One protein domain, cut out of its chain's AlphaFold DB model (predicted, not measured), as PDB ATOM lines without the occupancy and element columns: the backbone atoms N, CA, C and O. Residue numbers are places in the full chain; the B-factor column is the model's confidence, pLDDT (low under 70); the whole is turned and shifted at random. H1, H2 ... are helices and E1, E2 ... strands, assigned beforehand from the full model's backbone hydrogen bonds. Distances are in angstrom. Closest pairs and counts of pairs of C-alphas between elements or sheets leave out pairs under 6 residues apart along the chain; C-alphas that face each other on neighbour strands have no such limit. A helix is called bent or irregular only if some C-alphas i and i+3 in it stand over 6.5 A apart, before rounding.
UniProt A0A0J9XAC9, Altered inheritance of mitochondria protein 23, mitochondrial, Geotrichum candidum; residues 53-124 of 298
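What this domain is: This is residues 53 to 124 of the 298 residues of the protein "Altered inheritance of mitochondria protein 23, mitochondrial" of Geotrichum candidum (UniProt A0A0J9XAC9). A small, strongly twisted sheet of three strands has two short helices packed on it, H1 by the edge strand E2 and H2 mostly by the opposite edge strand E1. A long loop, residues 101 to 116, joins E2 to E3 and reaches away from one end of that hairpin, adding to the length of the model. The printed part has 72 residues, with two named helices and three named strands in the order H1, E1, H2, E2, E3; the sheet is mixed, in the order E1, E3, E2. The class is mixed, helices and strands, with under half of the residues in named elements. The whole is compact, with a radius of gyration of the C-alphas of 12.1 A, yet elongated in outline, spanning 41 by 23 by 18 A.

How they stand to each other: The inner strand E3, residues 117 to 123, is parallel to E1, residues 66 to 70, at 43 degrees between directions; N 70 and O 119 are 2.8 A apart, within hydrogen-bond range. On its other side E3 is antiparallel to E2, residues 93 to 100, at 151 degrees, with N 96 and O 120 at 2.8 A; E2 and E3 are a hairpin. H1, residues 53 to 58, is on the sheet at a height of 8.3 A, over E2 and slantwise to the strands, at 39 degrees to E2 on the local plane. The closest C-alphas of H1 and E2 are those of Asn 54 and Leu 95, 6.4 A apart. H2, residues 82 to 88, is also on the sheet; the closest C-alphas of H2 and E1 are those of Leu 82 and Val 66, 6.0 A apart. H1 and H2 are only just apart, their closest C-alphas 8.3 A from each other. Residues 66 to 67 of E1 also pair with residues 80 to 81, antiparallel. Every O i to N i+4 pair of H2 is within hydrogen-bond range; in H1 it is 0 of 2, beside 2 of 3 O i to N i+3 pairs.

Where its parts are: E2 is 20.5 A long, E3 19.5 A and E1 13.0 A, from first to last C-alpha. H1 is 10.6 A long and begins at C-alpha 53 (88.181, 1.541, 122.496). It is irregular, but only just: C-alphas 53 and 56 are 6.9 A apart. H2 is 10.1 A long, and E3 ends at C-alpha 123 (75.933, 0.226, 120.151).

The domain as a whole: The two C-alphas farthest apart are those of Glu 91 and Glu 107, at 41.0 A. The printed part has no cut. The links E1 to H2 and E2 to E3 are long, H1 to E1 is short and H2 to E2 is tight. The mean pLDDT of the printed part is 74.0, and residues 53 to 56, 58 to 64 and 100 to 116 are under 70.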
ATOM      1  N   GLU A  53      88.715   2.727 121.813       58.53
ATOM      2  CA  GLU A  53      88.181   1.541 122.496       58.53
ATOM      3  C   GLU A  53      88.352   0.239 121.694       58.53
ATOM      4  O   GLU A  53      88.315  -0.844 122.275       58.53
ATOM      5  N   ASN A  54      88.604   0.328 120.383       64.69
ATOM      6  CA  ASN A  54      88.807  -0.837 119.515       64.69
ATOM      7  C   ASN A  54      90.295  -1.233 119.377       64.69
ATOM      8  O   ASN A  54      90.604  -2.245 118.744       64.69
ATOM      9  N   GLU A  55      91.231  -0.466 119.955       62.59
ATOM     10  CA  GLU A  55      92.675  -0.736 119.843       62.59
ATOM     11  C   GLU A  55      93.078  -2.059 120.506       62.59
ATOM     12  O   GLU A  55      93.920  -2.783 119.976       62.59
ATOM     13  N   GLY A  56      92.410  -2.437 121.602       65.38
ATOM     14  CA  GLY A  56      92.675  -3.689 122.317       65.38
ATOM     15  C   GLY A  56      92.329  -4.965 121.538       65.38
ATOM     16  O   GLY A  56      92.712  -6.049 121.958       65.38
ATOM     17  N   ILE A  57      91.612  -4.862 120.413       70.44
ATOM     18  CA  ILE A  57      91.287  -6.015 119.556       70.44
ATOM     19  C   ILE A  57      92.416  -6.283 118.558       70.44
ATOM     20  O   ILE A  57      92.709  -7.439 118.261       70.44
ATOM     21  N   ARG A  58      93.113  -5.232 118.109       69.12
ATOM     22  CA  ARG A  58      94.256  -5.347 117.189       69.12
ATOM     23  C   ARG A  58      95.458  -6.063 117.809       69.12
ATOM     24  O   ARG A  58      96.299  -6.567 117.079       69.12
ATOM     25  N   SER A  59      95.558  -6.095 119.139       68.38
ATOM     26  CA  SER A  59      96.590  -6.868 119.841       68.38
ATOM     27  C   SER A  59      96.246  -8.353 119.978       68.38
ATOM     28  O   SER A  59      97.136  -9.150 120.258       68.38
ATOM     29  N   LEU A  60      94.974  -8.729 119.803       68.94
ATOM     30  CA  LEU A  60      94.491 -10.104 119.964       68.94
ATOM     31  C   LEU A  60      94.366 -10.854 118.639       68.94
ATOM     32  O   LEU A  60      94.484 -12.074 118.627       68.94
ATOM     33  N   VAL A  61      94.108 -10.143 117.543       69.50
ATOM     34  CA  VAL A  61      93.994 -10.718 116.203       69.50
ATOM     35  C   VAL A  61      94.919  -9.930 115.277       69.50
ATOM     36  O   VAL A  61      94.814  -8.698 115.254       69.50
ATOM     37  N   PRO A  62      95.823 -10.590 114.526       69.50
ATOM     38  CA  PRO A  62      96.678  -9.902 113.563       69.50
ATOM     39  C   PRO A  62      95.833  -9.133 112.536       69.50
ATOM     40  O   PRO A  62      94.693  -9.498 112.263       69.50
ATOM     41  N   GLU A  63      96.381  -8.070 111.936       66.62
ATOM     42  CA  GLU A  63      95.636  -7.238 110.967       66.62
ATOM     43  C   GLU A  63      95.160  -8.043 109.736       66.62
ATOM     44  O   GLU A  63      94.195  -7.657 109.086       66.62
ATOM     45  N   THR A  64      95.780  -9.189 109.451       67.56
ATOM     46  CA  THR A  64      95.390 -10.143 108.398       67.56
ATOM     47  C   THR A  64      94.430 -11.242 108.871       67.56
ATOM     48  O   THR A  64      94.033 -12.092 108.080       67.56
ATOM     49  N   GLY A  65      94.062 -11.257 110.153       71.94
ATOM     50  CA  GLY A  65      93.244 -12.306 110.750       71.94
ATOM     51  C   GLY A  65      91.761 -12.205 110.395       71.94
ATOM     52  O   GLY A  65      91.184 -11.116 110.281       71.94
ATOM     53  N   VAL A  66      91.133 -13.373 110.268       81.69
ATOM     54  CA  VAL A  66      89.679 -13.523 110.147       81.69
ATOM     55  C   VAL A  66      89.034 -13.653 111.525       81.69
ATOM     56  O   VAL A  66      89.594 -14.262 112.440       81.69
ATOM     57  N   ILE A  67      87.849 -13.066 111.679       82.75
ATOM     58  CA  ILE A  67      87.056 -13.114 112.910       82.75
ATOM     59  C   ILE A  67      85.657 -13.651 112.628       82.75
ATOM     60  O   ILE A  67      85.080 -13.408 111.565       82.75
ATOM     61  N   GLN A  68      85.077 -14.324 113.622       84.88
ATOM     62  CA  GLN A  68      83.651 -14.623 113.616       84.88
ATOM     63  C   GLN A  68      82.908 -13.402 114.148       84.88
ATOM     64  O   GLN A  68      83.096 -13.013 115.305       84.88
ATOM     65  N   LEU A  69      82.056 -12.799 113.327       85.75
ATOM     66  CA  LEU A  69      81.316 -11.604 113.709       85.75
ATOM     67  C   LEU A  69      79.887 -11.947 114.142       85.75
ATOM     68  O   LEU A  69      79.155 -12.652 113.450       85.75
ATOM     69  N   ILE A  70      79.473 -11.396 115.278       85.75
ATOM     70  CA  ILE A  70      78.087 -11.372 115.739       85.75
ATOM     71  C   ILE A  70      77.559  -9.954 115.537       85.75
ATOM     72  O   ILE A  70      78.026  -9.003 116.172       85.75
ATOM     73  N   ASP A  71      76.569  -9.821 114.662       86.50
ATOM     74  CA  ASP A  71      75.926  -8.544 114.362       86.50
ATOM     75  C   ASP A  71      75.056  -8.050 115.543       86.50
ATOM     76  O   ASP A  71      74.748  -8.790 116.486       86.50
ATOM     77  N   ILE A  72      74.599  -6.800 115.482       84.44
ATOM     78  CA  ILE A  72      73.702  -6.160 116.459       84.44
ATOM     79  C   ILE A  72      72.414  -6.976 116.641       84.44
ATOM     80  O   ILE A  72      71.890  -7.087 117.752       84.44
ATOM     81  N   ASN A  73      71.957  -7.628 115.570       84.75
ATOM     82  CA  ASN A  73      70.796  -8.520 115.563       84.75
ATOM     83  C   ASN A  73      71.058  -9.893 116.209       84.75
ATOM     84  O   ASN A  73      70.201 -10.772 116.146       84.75
ATOM     85  N   ARG A  74      72.236 -10.102 116.818       80.44
ATOM     86  CA  ARG A  74      72.693 -11.372 117.410       80.44
ATOM     87  C   ARG A  74      72.768 -12.539 116.416       80.44
ATOM     88  O   ARG A  74      72.721 -13.693 116.831       80.44
ATOM     89  N   LYS A  75      72.898 -12.246 115.121       82.06
ATOM     90  CA  LYS A  75      73.122 -13.256 114.080       82.06
ATOM     91  C   LYS A  75      74.615 -13.408 113.813       82.06
ATOM     92  O   LYS A  75      75.337 -12.410 113.780       82.06
ATOM     93  N   PHE A  76      75.048 -14.650 113.626       81.44
ATOM     94  CA  PHE A  76      76.398 -14.957 113.170       81.44
ATOM     95  C   PHE A  76      76.518 -14.584 111.696       81.44
ATOM     96  O   PHE A  76      75.715 -15.013 110.871       81.44
ATOM     97  N   GLN A  77      77.504 -13.755 111.396       81.06
ATOM     98  CA  GLN A  77      77.940 -13.457 110.040       81.06
ATOM     99  C   GLN A  77      79.031 -14.457 109.638       81.06
ATOM    100  O   GLN A  77      79.677 -15.006 110.535       81.06
ATOM    101  N   PRO A  78      79.257 -14.696 108.333       79.31
ATOM    102  CA  PRO A  78      80.387 -15.498 107.865       79.31
ATOM    103  C   PRO A  78      81.722 -14.910 108.344       79.31
ATOM    104  O   PRO A  78      81.773 -13.781 108.829       79.31
ATOM    105  N   ASN A  79      82.808 -15.667 108.212       82.00
ATOM    106  CA  ASN A  79      84.137 -15.212 108.617       82.00
ATOM    107  C   ASN A  79      84.522 -13.963 107.815       82.00
ATOM    108  O   ASN A  79      84.578 -14.002 106.587       82.00
ATOM    109  N   VAL A  80      84.767 -12.854 108.513       82.38
ATOM    110  CA  VAL A  80      85.113 -11.561 107.901       82.38
ATOM    111  C   VAL A  80      86.496 -11.140 108.378       82.38
ATOM    112  O   VAL A  80      86.892 -11.447 109.505       82.38
ATOM    113  N   SER A  81      87.243 -10.421 107.542       83.12
ATOM    114  CA  SER A  81      88.510  -9.824 107.963       83.12
ATOM    115  C   SER A  81      88.270  -8.758 109.041       83.12
ATOM    116  O   SER A  81      87.320  -7.969 108.968       83.12
ATOM    117  N   LEU A  82      89.144  -8.697 110.051       83.31
ATOM    118  CA  LEU A  82      89.051  -7.665 111.090       83.31
ATOM    119  C   LEU A  82      89.104  -6.249 110.486       83.31
ATOM    120  O   LEU A  82      88.422  -5.339 110.960       83.31
ATOM    121  N   VAL A  83      89.902  -6.064 109.434       82.94
ATOM    122  CA  VAL A  83      90.086  -4.772 108.761       82.94
ATOM    123  C   VAL A  83      88.793  -4.293 108.111       82.94
ATOM    124  O   VAL A  83      88.445  -3.122 108.270       82.94
ATOM    125  N   ASP A  84      88.064  -5.174 107.428       83.50
ATOM    126  CA  ASP A  84      86.816  -4.797 106.760       83.50
ATOM    127  C   ASP A  84      85.721  -4.471 107.774       83.50
ATOM    128  O   ASP A  84      84.965  -3.518 107.585       83.50
ATOM    129  N   VAL A  85      85.676  -5.187 108.900       85.31
ATOM    130  CA  VAL A  85      84.748  -4.865 109.992       85.31
ATOM    131  C   VAL A  85      85.079  -3.503 110.598       85.31
ATOM    132  O   VAL A  85      84.186  -2.676 110.762       85.31
ATOM    133  N   LEU A  86      86.354  -3.222 110.887       82.81
ATOM    134  CA  LEU A  86      86.762  -1.946 111.480       82.81
ATOM    135  C   LEU A  86      86.529  -0.744 110.552       82.81
ATOM    136  O   LEU A  86      86.245   0.344 111.050       82.81
ATOM    137  N   LYS A  87      86.642  -0.927 109.230       83.19
ATOM    138  CA  LYS A  87      86.344   0.115 108.234       83.19
ATOM    139  C   LYS A  87      84.847   0.408 108.110       83.19
ATOM    140  O   LYS A  87      84.487   1.552 107.861       83.19
ATOM    141  N   ASN A  88      83.998  -0.605 108.291       84.06
ATOM    142  CA  ASN A  88      82.551  -0.507 108.084       84.06
ATOM    143  C   ASN A  88      81.741  -0.251 109.372       84.06
ATOM    144  O   ASN A  88      80.511  -0.238 109.327       84.06
ATOM    145  N   LEU A  89      82.400  -0.051 110.519       83.88
ATOM    146  CA  LEU A  89      81.729   0.308 111.773       83.88
ATOM    147  C   LEU A  89      81.122   1.712 111.681       83.88
ATOM    148  O   LEU A  89      81.816   2.679 111.366       83.88
ATOM    149  N   LYS A  90      79.833   1.832 112.011       83.94
ATOM    150  CA  LYS A  90      79.143   3.130 112.038       83.94
ATOM    151  C   LYS A  90      79.527   3.931 113.282       83.94
ATOM    152  O   LYS A  90      79.929   3.377 114.307       83.94
ATOM    153  N   GLU A  91      79.357   5.251 113.221       77.38
ATOM    154  CA  GLU A  91      79.522   6.108 114.398       77.38
ATOM    155  C   GLU A  91      78.586   5.657 115.531       77.38
ATOM    156  O   GLU A  91      77.383   5.475 115.346       77.38
ATOM    157  N   GLY A  92      79.157   5.438 116.718       76.19
ATOM    158  CA  GLY A  92      78.432   4.914 117.876       76.19
ATOM    159  C   GLY A  92      78.371   3.386 117.967       76.19
ATOM    160  O   GLY A  92      77.863   2.878 118.968       76.19
ATOM    161  N   GLU A  93      78.922   2.639 117.010       83.38
ATOM    162  CA  GLU A  93      79.106   1.187 117.102       83.38
ATOM    163  C   GLU A  93      80.527   0.835 117.554       83.38
ATOM    164  O   GLU A  93      81.514   1.486 117.204       83.38
ATOM    165  N   LYS A  94      80.629  -0.211 118.371       84.69
ATOM    166  CA  LYS A  94      81.879  -0.700 118.951       84.69
ATOM    167  C   LYS A  94      81.965  -2.200 118.804       84.69
ATOM    168  O   LYS A  94      80.962  -2.904 118.929       84.69
ATOM    169  N   LEU A  95      83.175  -2.682 118.573       85.06
ATOM    170  CA  LEU A  95      83.447  -4.105 118.499       85.06
ATOM    171  C   LEU A  95      83.921  -4.570 119.876       85.06
ATOM    172  O   LEU A  95      84.785  -3.946 120.481       85.06
ATOM    173  N   VAL A  96      83.343  -5.651 120.392       83.81
ATOM    174  CA  VAL A  96      83.711  -6.234 121.686       83.81
ATOM    175  C   VAL A  96      84.002  -7.713 121.501       83.81
ATOM    176  O   VAL A  96      83.234  -8.429 120.863       83.81
ATOM    177  N   VAL A  97      85.102  -8.189 122.076       83.69
ATOM    178  CA  VAL A  97      85.456  -9.612 122.047       83.69
ATOM    179  C   VAL A  97      84.474 -10.389 122.925       83.69
ATOM    180  O   VAL A  97      84.407 -10.163 124.132       83.69
ATOM    181  N   ALA A  98      83.698 -11.284 122.315       74.69
ATOM    182  CA  ALA A  98      82.707 -12.115 122.993       74.69
ATOM    183  C   ALA A  98      83.305 -13.444 123.471       74.69
ATOM    184  O   ALA A  98      82.952 -13.915 124.550       74.69
ATOM    185  N   ASN A  99      84.223 -14.026 122.696       75.12
ATOM    186  CA  ASN A  99      84.944 -15.233 123.079       75.12
ATOM    187  C   ASN A  99      86.394 -15.178 122.585       75.12
ATOM    188  O   ASN A  99      86.656 -14.769 121.452       75.12
ATOM    189  N   LYS A 100      87.321 -15.603 123.447       65.06
ATOM    190  CA  LYS A 100      88.726 -15.833 123.106       65.06
ATOM    191  C   LYS A 100      88.882 -17.335 122.889       65.06
ATOM    192  O   LYS A 100      89.192 -18.060 123.833       65.06
ATOM    193  N   GLY A 101      88.595 -17.806 121.680       56.72
ATOM    194  CA  GLY A 101      88.954 -19.169 121.310       56.72
ATOM    195  C   GLY A 101      90.475 -19.307 121.355       56.72
ATOM    196  O   GLY A 101      91.202 -18.373 121.011       56.72
ATOM    197  N   LYS A 102      90.980 -20.453 121.816       52.97
ATOM    198  CA  LYS A 102      92.366 -20.815 121.513       52.97
ATOM    199  C   LYS A 102      92.382 -21.190 120.039       52.97
ATOM    200  O   LYS A 102      91.631 -22.073 119.638       52.97
ATOM    201  N   GLN A 103      93.173 -20.475 119.253       55.66
ATOM    202  CA  GLN A 103      93.350 -20.767 117.839       55.66
ATOM    203  C   GLN A 103      93.961 -22.176 117.735       55.66
ATOM    204  O   GLN A 103      95.017 -22.393 118.339       55.66
ATOM    205  N   PRO A 104      93.313 -23.151 117.074       50.72
ATOM    206  CA  PRO A 104      94.015 -24.362 116.691       50.72
ATOM    207  C   PRO A 104      95.114 -23.937 115.714       50.72
ATOM    208  O   PRO A 104      94.844 -23.349 114.666       50.72
ATOM    209  N   LEU A 105      96.358 -24.131 116.133       56.53
ATOM    210  CA  LEU A 105      97.516 -23.973 115.267       56.53
ATOM    211  C   LEU A 105      97.667 -25.286 114.504       56.53
ATOM    212  O   LEU A 105      97.534 -26.355 115.108       56.53
ATOM    213  N   ASP A 106      97.895 -25.213 113.201       61.78
ATOM    214  CA  ASP A 106      98.355 -26.380 112.457       61.78
ATOM    215  C   ASP A 106      99.798 -26.742 112.857       61.78
ATOM    216  O   ASP A 106     100.450 -26.048 113.646       61.78
ATOM    217  N   GLU A 107     100.298 -27.868 112.347       62.56
ATOM    218  CA  GLU A 107     101.644 -28.383 112.649       62.56
ATOM    219  C   GLU A 107     102.769 -27.409 112.242       62.56
ATOM    220  O   GLU A 107     103.901 -27.529 112.710       62.56
ATOM    221  N   GLU A 108     102.447 -26.401 111.427       67.19
ATOM    222  CA  GLU A 108     103.350 -25.359 110.936       67.19
ATOM    223  C   GLU A 108     103.255 -24.061 111.763       67.19
ATOM    224  O   GLU A 108     104.004 -23.111 111.527       67.19
ATOM    225  N   GLY A 109     102.371 -24.016 112.767       56.50
ATOM    226  CA  GLY A 109     102.146 -22.844 113.613       56.50
ATOM    227  C   GLY A 109     101.294 -21.758 112.952       56.50
ATOM    228  O   GLY A 109     101.238 -20.635 113.459       56.50
ATOM    229  N   ASN A 110     100.627 -22.070 111.842       59.34
ATOM    230  CA  ASN A 110      99.682 -21.189 111.183       59.34
ATOM    231  C   ASN A 110      98.271 -21.397 111.760       59.34
ATOM    232  O   ASN A 110      97.920 -22.467 112.264       59.34
ATOM    233  N   PRO A 111      97.433 -20.352 111.752       56.56
ATOM    234  CA  PRO A 111      96.073 -20.467 112.240       56.56
ATOM    235  C   PRO A 111      95.230 -21.305 111.275       56.56
ATOM    236  O   PRO A 111      94.890 -20.835 110.188       56.56
ATOM    237  N   ALA A 112      94.872 -22.526 111.685       51.00
ATOM    238  CA  ALA A 112      93.958 -23.376 110.930       51.00
ATOM    239  C   ALA A 112      92.628 -22.628 110.723       51.00
ATOM    240  O   ALA A 112      92.188 -21.915 111.622       51.00
ATOM    241  N   GLY A 113      92.029 -22.768 109.534       55.25
ATOM    242  CA  GLY A 113      91.023 -21.880 108.915       55.25
ATOM    243  C   GLY A 113      89.724 -21.539 109.668       55.25
ATOM    244  O   GLY A 113      88.845 -20.914 109.073       55.25
ATOM    245  N   ASP A 114      89.601 -21.877 110.948       58.66
ATOM    246  CA  ASP A 114      88.547 -21.406 111.837       58.66
ATOM    247  C   ASP A 114      88.967 -20.127 112.594       58.66
ATOM    248  O   ASP A 114      90.100 -19.988 113.070       58.66
ATOM    249  N   PRO A 115      88.064 -19.142 112.738       63.06
ATOM    250  CA  PRO A 115      88.393 -17.857 113.339       63.06
ATOM    251  C   PRO A 115      88.695 -18.001 114.837       63.06
ATOM    252  O   PRO A 115      87.865 -18.442 115.628       63.06
ATOM    253  N   ALA A 116      89.868 -17.522 115.250       63.94
ATOM    254  CA  ALA A 116      90.339 -17.572 116.640       63.94
ATOM    255  C   ALA A 116      89.459 -16.821 117.639       63.94
ATOM    256  O   ALA A 116      89.419 -17.134 118.828       63.94
ATOM    257  N   VAL A 117      88.812 -15.755 117.170       74.19
ATOM    258  CA  VAL A 117      88.150 -14.783 118.031       74.19
ATOM    259  C   VAL A 117      86.753 -14.508 117.507       74.19
ATOM    260  O   VAL A 117      86.548 -14.165 116.341       74.19
ATOM    261  N   THR A 118      85.788 -14.625 118.414       80.25
ATOM    262  CA  THR A 118      84.415 -14.201 118.167       80.25
ATOM    263  C   THR A 118      84.239 -12.782 118.682       80.25
ATOM    264  O   THR A 118      84.389 -12.516 119.879       80.25
ATOM    265  N   CYS A 119      83.884 -11.869 117.788       85.12
ATOM    266  CA  CYS A 119      83.647 -10.465 118.085       85.12
ATOM    267  C   CYS A 119      82.165 -10.130 117.914       85.12
ATOM    268  O   CYS A 119      81.489 -10.667 117.044       85.12
ATOM    269  N   LYS A 120      81.654  -9.211 118.729       86.44
ATOM    270  CA  LYS A 120      80.266  -8.752 118.703       86.44
ATOM    271  C   LYS A 120      80.203  -7.241 118.525       86.44
ATOM    272  O   LYS A 120      80.904  -6.518 119.229       86.44
ATOM    273  N   ILE A 121      79.322  -6.772 117.644       87.56
ATOM    274  CA  ILE A 121      79.029  -5.342 117.494       87.56
ATOM    275  C   ILE A 121      78.020  -4.918 118.563       87.56
ATOM    276  O   ILE A 121      76.973  -5.542 118.754       87.56
ATOM    277  N   ILE A 122      78.341  -3.850 119.284       84.69
ATOM    278  CA  ILE A 122      77.500  -3.248 120.316       84.69
ATOM    279  C   ILE A 122      77.351  -1.761 120.006       84.69
ATOM    280  O   ILE A 122      78.317  -1.090 119.660       84.69
ATOM    281  N   ARG A 123      76.143  -1.222 120.175       85.44
ATOM    282  CA  ARG A 123      75.933   0.226 120.151       85.44
ATOM    283  C   ARG A 123      76.402   0.811 121.475       85.44
ATOM    284  O   ARG A 123      75.842   0.511 122.527       85.44
ATOM    285  N   SER A 124      77.427   1.648 121.425       73.00
ATOM    286  CA  SER A 124      77.699   2.580 122.510       73.00
ATOM    287  C   SER A 124      76.564   3.583 122.561       73.00
ATOM    288  O   SER A 124      76.552   4.568 121.831       73.00
TER     289      SER A 124